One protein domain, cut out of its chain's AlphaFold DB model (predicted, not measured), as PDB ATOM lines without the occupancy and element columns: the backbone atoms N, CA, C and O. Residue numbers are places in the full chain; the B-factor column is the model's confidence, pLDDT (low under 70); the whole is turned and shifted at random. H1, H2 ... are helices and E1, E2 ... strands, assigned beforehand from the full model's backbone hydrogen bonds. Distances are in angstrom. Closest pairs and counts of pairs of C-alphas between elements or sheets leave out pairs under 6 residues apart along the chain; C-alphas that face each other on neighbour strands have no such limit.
ATOM      1  N   MET A  12      22.576  -6.451 -31.747       83.31
ATOM      2  CA  MET A  12      23.130  -5.550 -30.740       83.31
ATOM      3  C   MET A  12      22.406  -4.197 -30.805       83.31
ATOM      4  O   MET A  12      22.557  -3.457 -31.774       83.31
ATOM      5  N   VAL A  13      21.595  -3.880 -29.793       88.69
ATOM      6  CA  VAL A  13      20.832  -2.621 -29.712       88.69
ATOM      7  C   VAL A  13      21.561  -1.631 -28.813       88.69
ATOM      8  O   VAL A  13      21.882  -1.944 -27.668       88.69
ATOM      9  N   CYS A  14      21.792  -0.419 -29.314       90.50
ATOM     10  CA  CYS A  14      22.411   0.646 -28.542       90.50
ATOM     11  C   CYS A  14      21.518   1.045 -27.360       90.50
ATOM     12  O   CYS A  14      20.413   1.541 -27.567       90.50
ATOM     13  N   ALA A  15      22.018   0.941 -26.130       88.06
ATOM     14  CA  ALA A  15      21.255   1.319 -24.937       88.06
ATOM     15  C   ALA A  15      20.962   2.835 -24.842       88.06
ATOM     16  O   ALA A  15      20.006   3.232 -24.185       88.06
ATOM     17  N   GLY A  16      21.738   3.679 -25.535       86.94
ATOM     18  CA  GLY A  16      21.518   5.131 -25.579       86.94
ATOM     19  C   GLY A  16      20.391   5.589 -26.512       86.94
ATOM     20  O   GLY A  16      19.572   6.410 -26.114       86.94
ATOM     21  N   CYS A  17      20.328   5.071 -27.745       89.19
ATOM     22  CA  CYS A  17      19.339   5.490 -28.748       89.19
ATOM     23  C   CYS A  17      18.266   4.434 -29.065       89.19
ATOM     24  O   CYS A  17      17.307   4.732 -29.771       89.19
ATOM     25  N   GLY A  18      18.421   3.196 -28.587       87.44
ATOM     26  CA  GLY A  18      17.507   2.085 -28.868       87.44
ATOM     27  C   GLY A  18      17.569   1.554 -30.304       87.44
ATOM     28  O   GLY A  18      16.721   0.753 -30.691       87.44
ATOM     29  N   GLN A  19      18.543   1.989 -31.109       87.38
ATOM     30  CA  GLN A  19      18.702   1.545 -32.494       87.38
ATOM     31  C   GLN A  19      19.697   0.393 -32.618       87.38
ATOM     32  O   GLN A  19      20.609   0.236 -31.806       87.38
ATOM     33  N   LEU A  20      19.519  -0.395 -33.676       87.00
ATOM     34  CA  LEU A  20      20.427  -1.469 -34.059       87.00
ATOM     35  C   LEU A  20      21.806  -0.918 -34.400       87.00
ATOM     36  O   LEU A  20      21.921   0.024 -35.185       87.00
ATOM     37  N   ILE A  21      22.842  -1.549 -33.856       86.62
ATOM     38  CA  ILE A  21      24.217  -1.226 -34.200       86.62
ATOM     39  C   ILE A  21      24.624  -2.051 -35.422       86.62
ATOM     40  O   ILE A  21      24.743  -3.272 -35.355       86.62
ATOM     41  N   GLY A  22      24.829  -1.371 -36.551       82.69
ATOM     42  CA  GLY A  22      25.258  -1.980 -37.816       82.69
ATOM     43  C   GLY A  22      26.749  -1.820 -38.137       82.69
ATOM     44  O   GLY A  22      27.150  -2.109 -39.261       82.69
ATOM     45  N   GLY A  23      27.559  -1.314 -37.201       81.06
ATOM     46  CA  GLY A  23      28.953  -0.923 -37.437       81.06
ATOM     47  C   GLY A  23      29.812  -0.985 -36.173       81.06
ATOM     48  O   GLY A  23      29.668  -1.910 -35.380       81.06
ATOM     49  N   GLU A  24      30.713  -0.016 -35.990       82.38
ATOM     50  CA  GLU A  24      31.553   0.079 -34.790       82.38
ATOM     51  C   GLU A  24      30.707   0.350 -33.538       82.38
ATOM     52  O   GLU A  24      29.826   1.215 -33.527       82.38
ATOM     53  N   TYR A  25      30.986  -0.394 -32.470       86.50
ATOM     54  CA  TYR A  25      30.289  -0.282 -31.194       86.50
ATOM     55  C   TYR A  25      31.248  -0.344 -30.018       86.50
ATOM     56  O   TYR A  25      32.355  -0.876 -30.101       86.50
ATOM     57  N   LEU A  26      30.766   0.167 -28.892       86.44
ATOM     58  CA  LEU A  26      31.411   0.071 -27.597       86.44
ATOM     59  C   LEU A  26      30.580  -0.846 -26.704       86.44
ATOM     60  O   LEU A  26      29.364  -0.686 -26.600       86.44
ATOM     61  N   GLN A  27      31.231  -1.794 -26.037       86.88
ATOM     62  CA  GLN A  27      30.589  -2.623 -25.024       86.88
ATOM     63  C   GLN A  27      30.929  -2.068 -23.640       86.88
ATOM     64  O   GLN A  27      32.078  -2.120 -23.202       86.88
ATOM     65  N   ALA A  28      29.927  -1.535 -22.948       82.56
ATOM     66  CA  ALA A  28      30.068  -0.919 -21.634       82.56
ATOM     67  C   ALA A  28      28.784  -1.131 -20.825       82.56
ATOM     68  O   ALA A  28      27.693  -1.213 -21.387       82.56
ATOM     69  N   LEU A  29      28.893  -1.223 -19.495       82.12
ATOM     70  CA  LEU A  29      27.732  -1.437 -18.610       82.12
ATOM     71  C   LEU A  29      26.944  -2.730 -18.904       82.12
ATOM     72  O   LEU A  29      25.739  -2.796 -18.690       82.12
ATOM     73  N   GLY A  30      27.607  -3.761 -19.441       83.75
ATOM     74  CA  GLY A  30      26.939  -5.002 -19.859       83.75
ATOM     75  C   GLY A  30      25.982  -4.825 -21.045       83.75
ATOM     76  O   GLY A  30      25.212  -5.728 -21.346       83.75
ATOM     77  N   SER A  31      26.026  -3.668 -21.706       88.00
ATOM     78  CA  SER A  31      25.241  -3.328 -22.889       88.00
ATOM     79  C   SER A  31      26.160  -2.811 -23.995       88.00
ATOM     80  O   SER A  31      27.360  -2.603 -23.799       88.00
ATOM     81  N   VAL A  32      25.597  -2.607 -25.177       89.50
ATOM     82  CA  VAL A  32      26.304  -2.057 -26.336       89.50
ATOM     83  C   VAL A  32      25.830  -0.637 -26.603       89.50
ATOM     84  O   VAL A  32      24.673  -0.294 -26.357       89.50
ATOM     85  N   TRP A  33      26.742   0.206 -27.064       90.62
ATOM     86  CA  TRP A  33      26.526   1.632 -27.256       90.62
ATOM     87  C   TRP A  33      27.212   2.088 -28.534       90.62
ATOM     88  O   TRP A  33      28.282   1.598 -28.893       90.62
ATOM     89  N   HIS A  34      26.623   3.076 -29.196       89.94
ATOM     90  CA  HIS A  34      27.339   3.812 -30.224       89.94
ATOM     91  C   HIS A  34      28.390   4.734 -29.579       89.94
ATOM     92  O   HIS A  34      28.106   5.317 -28.527       89.94
ATOM     93  N   PRO A  35      29.549   4.951 -30.226       87.62
ATOM     94  CA  PRO A  35      30.605   5.843 -29.730       87.62
ATOM     95  C   PRO A  35      30.126   7.266 -29.418       87.62
ATOM     96  O   PRO A  35      30.563   7.900 -28.461       87.62
ATOM     97  N   GLU A  36      29.179   7.740 -30.218       87.38
ATOM     98  CA  GLU A  36      28.523   9.043 -30.115       87.38
ATOM     99  C   GLU A  36      27.478   9.125 -28.993       87.38
ATOM    100  O   GLU A  36      27.272  10.194 -28.419       87.38
ATOM    101  N   HIS A  37      26.847   8.004 -28.637       88.00
ATOM    102  CA  HIS A  37      25.803   7.944 -27.609       88.00
ATOM    103  C   HIS A  37      26.356   7.617 -26.215       88.00
ATOM    104  O   HIS A  37      25.647   7.763 -25.218       88.00
ATOM    105  N   PHE A  38      27.616   7.188 -26.120       90.38
ATOM    106  CA  PHE A  38      28.283   6.932 -24.849       90.38
ATOM    107  C   PHE A  38      28.864   8.232 -24.273       90.38
ATOM    108  O   PHE A  38      30.034   8.573 -24.468       90.38
ATOM    109  N   VAL A  39      28.006   9.001 -23.598       91.00
ATOM    110  CA  VAL A  39      28.305  10.356 -23.111       91.00
ATOM    111  C   VAL A  39      28.552  10.402 -21.605       91.00
ATOM    112  O   VAL A  39      27.891   9.723 -20.826       91.00
ATOM    113  N   CYS A  40      29.487  11.252 -21.183       90.94
ATOM    114  CA  CYS A  40      29.790  11.491 -19.776       90.94
ATOM    115  C   CYS A  40      28.606  12.153 -19.060       90.94
ATOM    116  O   CYS A  40      28.213  13.260 -19.427       90.94
ATOM    117  N   ALA A  41      28.115  11.560 -17.973       88.44
ATOM    118  CA  ALA A  41      27.004  12.119 -17.196       88.44
ATOM    119  C   ALA A  41      27.347  13.440 -16.473       88.44
ATOM    120  O   ALA A  41      26.452  14.186 -16.088       88.44
ATOM    121  N   GLY A  42      28.636  13.758 -16.300       86.38
ATOM    122  CA  GLY A  42      29.081  15.003 -15.662       86.38
ATOM    123  C   GLY A  42      29.208  16.210 -16.600       86.38
ATOM    124  O   GLY A  42      29.147  17.344 -16.138       86.38
ATOM    125  N   CYS A  43      29.417  16.001 -17.905       89.75
ATOM    126  CA  CYS A  43      29.624  17.104 -18.861       89.75
ATOM    127  C   CYS A  43      28.866  16.952 -20.185       89.75
ATOM    128  O   CYS A  43      29.003  17.805 -21.062       89.75
ATOM    129  N   SER A  44      28.101  15.871 -20.340       88.62
ATOM    130  CA  SER A  44      27.268  15.566 -21.507       88.62
ATOM    131  C   SER A  44      28.030  15.537 -22.835       88.62
ATOM    132  O   SER A  44      27.458  15.803 -23.889       88.62
ATOM    133  N   ARG A  45      29.334  15.235 -22.799       88.88
ATOM    134  CA  ARG A  45      30.171  15.057 -23.995       88.88
ATOM    135  C   ARG A  45      30.418  13.573 -24.260       88.88
ATOM    136  O   ARG A  45      30.572  12.833 -23.283       88.88
ATOM    137  N   PRO A  46      30.481  13.149 -25.534       88.25
ATOM    138  CA  PRO A  46      30.834  11.780 -25.884       88.25
ATOM    139  C   PRO A  46      32.235  11.468 -25.370       88.25
ATOM    140  O   PRO A  46      33.158  12.260 -25.555       88.25
ATOM    141  N   ILE A  47      32.359  10.323 -24.707       86.56
ATOM    142  CA  ILE A  47      33.642   9.803 -24.233       86.56
ATOM    143  C   ILE A  47      34.444   9.253 -25.419       86.56
ATOM    144  O   ILE A  47      35.668   9.340 -25.439       86.56
ATOM    145  N   GLY A  48      33.754   8.729 -26.437       79.75
ATOM    146  CA  GLY A  48      34.392   8.130 -27.602       79.75
ATOM    147  C   GLY A  48      35.159   6.863 -27.229       79.75
ATOM    148  O   GLY A  48      34.642   6.014 -26.505       79.75
ATOM    149  N   SER A  49      36.386   6.742 -27.737       72.31
ATOM    150  CA  SER A  49      37.271   5.586 -27.518       72.31
ATOM    151  C   SER A  49      38.265   5.784 -26.365       72.31
ATOM    152  O   SER A  49      39.117   4.924 -26.138       72.31
ATOM    153  N   ASP A  50      38.194   6.915 -25.660       71.25
ATOM    154  CA  ASP A  50      39.060   7.215 -24.523       71.25
ATOM    155  C   ASP A  50      38.650   6.437 -23.262       71.25
ATOM    156  O   ASP A  50      37.523   5.957 -23.107       71.25
ATOM    157  N   SER A  51      39.587   6.306 -22.322       80.88
ATOM    158  CA  SER A  51      39.349   5.627 -21.051       80.88
ATOM    159  C   SER A  51      38.356   6.397 -20.172       80.88
ATOM    160  O   SER A  51      38.486   7.598 -19.925       80.88
ATOM    161  N   PHE A  52      37.357   5.678 -19.655       86.75
ATOM    162  CA  PHE A  52      36.309   6.223 -18.796       86.75
ATOM    163  C   PHE A  52      36.262   5.550 -17.434       86.75
ATOM    164  O   PHE A  52      36.729   4.427 -17.243       86.75
ATOM    165  N   LEU A  53      35.652   6.252 -16.485       87.75
ATOM    166  CA  LEU A  53      35.341   5.738 -15.161       87.75
ATOM    167  C   LEU A  53      33.839   5.538 -15.050       87.75
ATOM    168  O   LEU A  53      33.054   6.358 -15.525       87.75
ATOM    169  N   LEU A  54      33.443   4.451 -14.404       85.88
ATOM    170  CA  LEU A  54      32.045   4.151 -14.159       85.88
ATOM    171  C   LEU A  54      31.692   4.464 -12.706       85.88
ATOM    172  O   LEU A  54      32.349   3.967 -11.791       85.88
ATOM    173  N   HIS A  55      30.652   5.266 -12.501       86.25
ATOM    174  CA  HIS A  55      30.115   5.568 -11.178       86.25
ATOM    175  C   HIS A  55      28.598   5.509 -11.201       86.25
ATOM    176  O   HIS A  55      27.996   6.102 -12.086       86.25
ATOM    177  N   ASP A  56      27.986   4.821 -10.238       86.25
ATOM    178  CA  ASP A  56      26.524   4.758 -10.101       86.25
ATOM    179  C   ASP A  56      25.799   4.430 -11.426       86.25
ATOM    180  O   ASP A  56      24.842   5.077 -11.828       86.25
ATOM    181  N   HIS A  57      26.319   3.441 -12.166       83.56
ATOM    182  CA  HIS A  57      25.807   3.022 -13.482       83.56
ATOM    183  C   HIS A  57      25.888   4.079 -14.601       83.56
ATOM    184  O   HIS A  57      25.399   3.840 -15.705       83.56
ATOM    185  N   ALA A  58      26.567   5.200 -14.369       87.06
ATOM    186  CA  ALA A  58      26.797   6.248 -15.347       87.06
ATOM    187  C   ALA A  58      28.294   6.376 -15.692       87.06
ATOM    188  O   ALA A  58      29.160   6.275 -14.814       87.06
ATOM    189  N   PRO A  59      28.643   6.581 -16.971       88.81
ATOM    190  CA  PRO A  59      30.025   6.781 -17.370       88.81
ATOM    191  C   PRO A  59      30.448   8.243 -17.177       88.81
ATOM    192  O   PRO A  59      29.682   9.180 -17.406       88.81
ATOM    193  N   TYR A  60      31.699   8.441 -16.775       89.19
ATOM    194  CA  TYR A  60      32.313   9.743 -16.548       89.19
ATOM    195  C   TYR A  60      33.707   9.795 -17.176       89.19
ATOM    196  O   TYR A  60      34.463   8.824 -17.136       89.19
ATOM    197  N   HIS A  61      34.098  10.965 -17.686       89.69
ATOM    198  CA  HIS A  61      35.507  11.229 -17.988       89.69
ATOM    199  C   HIS A  61      36.349  11.148 -16.712       89.69
ATOM    200  O   HIS A  61      35.880  11.557 -15.648       89.69
ATOM    201  N   ALA A  62      37.617  10.744 -16.829       84.88
ATOM    202  CA  ALA A  62      38.558  10.722 -15.704       84.88
ATOM    203  C   ALA A  62      38.594  12.056 -14.927       84.88
ATOM    204  O   ALA A  62      38.546  12.086 -13.693       84.88
ATOM    205  N   GLN A  63      38.589  13.172 -15.660       84.56
ATOM    206  CA  GLN A  63      38.547  14.516 -15.090       84.56
ATOM    207  C   GLN A  63      37.205  14.832 -14.406       84.56
ATOM    208  O   GLN A  63      37.198  15.334 -13.284       84.56
ATOM    209  N   CYS A  64      36.070  14.514 -15.040       87.25
ATOM    210  CA  CYS A  64      34.743  14.761 -14.467       87.25
ATOM    211  C   CYS A  64      34.491  13.903 -13.223       87.25
ATOM    212  O   CYS A  64      33.973  14.404 -12.231       87.25
ATOM    213  N   TYR A  65      34.899  12.636 -13.240       86.94
ATOM    214  CA  TYR A  65      34.823  11.765 -12.072       86.94
ATOM    215  C   TYR A  65      35.610  12.368 -10.900       86.94
ATOM    216  O   TYR A  65      35.083  12.519  -9.801       86.94
ATOM    217  N   SER A  66      36.845  12.815 -11.143       84.19
ATOM    218  CA  SER A  66      37.677  13.435 -10.103       84.19
ATOM    219  C   SER A  66      37.067  14.733  -9.555       84.19
ATOM    220  O   SER A  66      37.204  15.034  -8.374       84.19
ATOM    221  N   GLN A  67      36.366  15.494 -10.400       81.31
ATOM    222  CA  GLN A  67      35.758  16.774 -10.036       81.31
ATOM    223  C   GLN A  67      34.418  16.639  -9.293       81.31
ATOM    224  O   GLN A  67      34.176  17.390  -8.349       81.31
ATOM    225  N   PHE A  68      33.543  15.724  -9.724       79.25
ATOM    226  CA  PHE A  68      32.156  15.628  -9.244       79.25
ATOM    227  C   PHE A  68      31.905  14.427  -8.327       79.25
ATOM    228  O   PHE A  68      31.076  14.520  -7.427       79.25
ATOM    229  N   VAL A  69      32.619  13.318  -8.535       77.00
ATOM    230  CA  VAL A  69      32.407  12.050  -7.815       77.00
ATOM    231  C   VAL A  69      33.413  11.867  -6.680       77.00
ATOM    232  O   VAL A  69      33.055  11.405  -5.599       77.00
ATOM    233  N   ALA A  70      34.664  12.281  -6.886       70.12
ATOM    234  CA  ALA A  70      35.720  12.208  -5.879       70.12
ATOM    235  C   ALA A  70      36.199  13.594  -5.386       70.12
ATOM    236  O   ALA A  70      37.409  13.829  -5.327       70.12
ATOM    237  N   PRO A  71      35.311  14.520  -4.959       61.47
ATOM    238  CA  PRO A  71      35.729  15.851  -4.506       61.47
ATOM    239  C   PRO A  71      36.578  15.821  -3.220       61.47
ATOM    240  O   PRO A  71      37.202  16.822  -2.874       61.47
ATOM    241  N   ASN A  72      36.625  14.676  -2.526       54.72
ATOM    242  CA  ASN A  72      37.285  14.518  -1.232       54.72
ATOM    243  C   ASN A  72      38.712  13.959  -1.293       54.72
ATOM    244  O   ASN A  72      39.329  13.855  -0.238       54.72
ATOM    245  N   PHE A  73      39.258  13.599  -2.465       55.72
ATOM    246  CA  PHE A  73      40.626  13.061  -2.483       55.72
ATOM    247  C   PHE A  73      41.716  14.132  -2.634       55.72
ATOM    248  O   PHE A  73      42.792  13.948  -2.080       55.72
ATOM    249  N   VAL A  74      41.473  15.278  -3.293       53.16
ATOM    250  CA  VAL A  74      42.482  16.359  -3.354       53.16
ATOM    251  C   VAL A  74      41.851  17.741  -3.590       53.16
ATOM    252  O   VAL A  74      41.846  18.271  -4.698       53.16
ATOM    253  N   ARG A  75      41.352  18.394  -2.536       46.25
ATOM    254  CA  ARG A  75      41.216  19.863  -2.521       46.25
ATOM    255  C   ARG A  75      42.116  20.450  -1.441       46.25
ATOM    256  O   ARG A  75      41.643  20.929  -0.420       46.25
ATOM    257  N   ILE A  76      43.419  20.457  -1.709       50.84
ATOM    258  CA  ILE A  76      44.301  21.488  -1.160       50.84
ATOM    259  C   ILE A  76      44.519  22.498  -2.288       50.84
ATOM    260  O   ILE A  76      45.306  22.259  -3.198       50.84
ATOM    261  N   ILE A  77      43.824  23.630  -2.237       57.94
ATOM    262  CA  ILE A  77      44.309  24.853  -2.878       57.94
ATOM    263  C   ILE A  77      44.369  25.932  -1.796       57.94
ATOM    264  O   ILE A  77      43.336  26.341  -1.273       57.94
ATOM    265  N   ASN A  78      45.601  26.363  -1.497       41.09
ATOM    266  CA  ASN A  78      46.051  27.366  -0.515       41.09
ATOM    267  C   ASN A  78      46.528  26.838   0.855       41.09
ATOM    268  O   ASN A  78      45.844  26.939   1.866       41.09
ATOM    269  N   SER A  79      47.797  26.407   0.851       54.41
ATOM    270  CA  SER A  79      48.724  26.426   1.996       54.41
ATOM    271  C   SER A  79      48.551  25.356   3.079       54.41
ATOM    272  O   SER A  79      48.360  25.679   4.244       54.41
ATOM    273  N   ASN A  80      48.694  24.079   2.715       46.38
ATOM    274  CA  ASN A  80      49.600  23.135   3.395       46.38
ATOM    275  C   ASN A  80      49.528  21.772   2.709       46.38
ATOM    276  O   ASN A  80      48.466  21.166   2.584       46.38
ATOM    277  N   ILE A  81      50.677  21.310   2.237       52.19
ATOM    278  CA  ILE A  81      50.829  20.023   1.581       52.19
ATOM    279  C   ILE A  81      50.697  18.947   2.671       52.19
ATOM    280  O   ILE A  81      51.545  18.832   3.549       52.19
ATOM    281  N   LEU A  82      49.612  18.173   2.673       47.53
ATOM    282  CA  LEU A  82      49.621  16.896   3.383       47.53
ATOM    283  C   LEU A  82      50.230  15.899   2.409       47.53
ATOM    284  O   LEU A  82      49.533  15.239   1.640       47.53
ATOM    285  N   ILE A  83      51.563  15.883   2.372       49.28
ATOM    286  CA  ILE A  83      52.278  14.767   1.773       49.28
ATOM    287  C   ILE A  83      51.754  13.482   2.418       49.28
ATOM    288  O   ILE A  83      51.667  13.357   3.637       49.28
ATOM    289  N   VAL A  84      51.342  12.582   1.537       47.12
ATOM    290  CA  VAL A  84      51.187  11.140   1.707       47.12
ATOM    291  C   VAL A  84      51.814  10.566   2.989       47.12
ATOM    292  O   VAL A  84      52.961  10.851   3.327       47.12
ATOM    293  N   SER A  85      51.057   9.709   3.673       50.91
ATOM    294  CA  SER A  85      51.383   9.008   4.924       50.91
ATOM    295  C   SER A  85      52.627   8.089   4.910       50.91
ATOM    296  O   SER A  85      52.529   6.961   5.388       50.91
ATOM    297  N   THR A  86      53.804   8.502   4.419       53.00
ATOM    298  CA  THR A  86      54.931   7.551   4.295       53.00
ATOM    299  C   THR A  86      56.353   8.072   4.504       53.00
ATOM    300  O   THR A  86      57.269   7.380   4.077       53.00
ATOM    301  N   VAL A  87      56.631   9.193   5.182       48.03
ATOM    302  CA  VAL A  87      58.025   9.407   5.642       48.03
ATOM    303  C   VAL A  87      58.113  10.145   6.979       48.03
ATOM    304  O   VAL A  87      58.090  11.367   7.061       48.03
ATOM    305  N   VAL A  88      58.256   9.344   8.032       61.16
ATOM    306  CA  VAL A  88      58.955   9.671   9.282       61.16
ATOM    307  C   VAL A  88      60.379  10.150   8.988       61.16
ATOM    308  O   VAL A  88      61.146   9.391   8.405       61.16
ATOM    309  N   VAL A  89      60.759  11.340   9.455       44.47
ATOM    310  CA  VAL A  89      62.132  11.679   9.879       44.47
ATOM    311  C   VAL A  89      62.074  12.872  10.844       44.47
ATOM    312  O   VAL A  89      61.284  13.785  10.634       44.47
ATOM    313  N   TRP A  90      62.863  12.747  11.913       53.91
ATOM    314  CA  TRP A  90      62.882  13.467  13.194       53.91
ATOM    315  C   TRP A  90      62.847  14.996  13.143       53.91
ATOM    316  O   TRP A  90      63.523  15.577  12.266       53.91
TER     317      TRP A  90
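This is residues 12 to 90 of the 90 residues of the protein "LIM zinc-binding domain-containing protein" of Chloroflexi bacterium (UniProt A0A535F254). Little regular structure is present: two small strand hairpins sit in a long row of loops, E1-E2 towards one end and E3-E4 nearer the middle with helix H1 beside it, while a tail at the other end sticks out with residues 76 to 81 and 83 to 90. The 79 printed residues hold E1 E2 E3 E4 H1 in that order, in two antiparallel sheets; the class is mixed, with only 22 residues in named elements. The whole is extended, radius of gyration of the C-alphas 18.2 A, spanning 65 by 22 by 19 A.

E3, residues 52 to 55, and E4, 58 to 61, form an antiparallel hairpin at 140 degrees, N 53 and O 60 within hydrogen-bond range at 2.9 A. H1, residues 62 to 69, has every O i to N i+4 pair within hydrogen-bond range; its closest C-alphas with E3, Ala 62 and Phe 52, are 5.9 A apart. E1, residues 26 to 28, and E2, 31 to 33, form an antiparallel hairpin at 142 degrees, N 26 and O 33 at 2.9 A. Both are apart from E3, E4 and H1.

E4 measures 10.4 A, H1 10.1 A, E3 9.8 A. E1 begins at C-alpha 26 (31.411, 0.071, -27.597); H1 ends at C-alpha 69 (32.407, 12.050, -7.815).

The printed part has no cut; the link E2 to E3 is long. Residues 71 to 90 are under pLDDT 70.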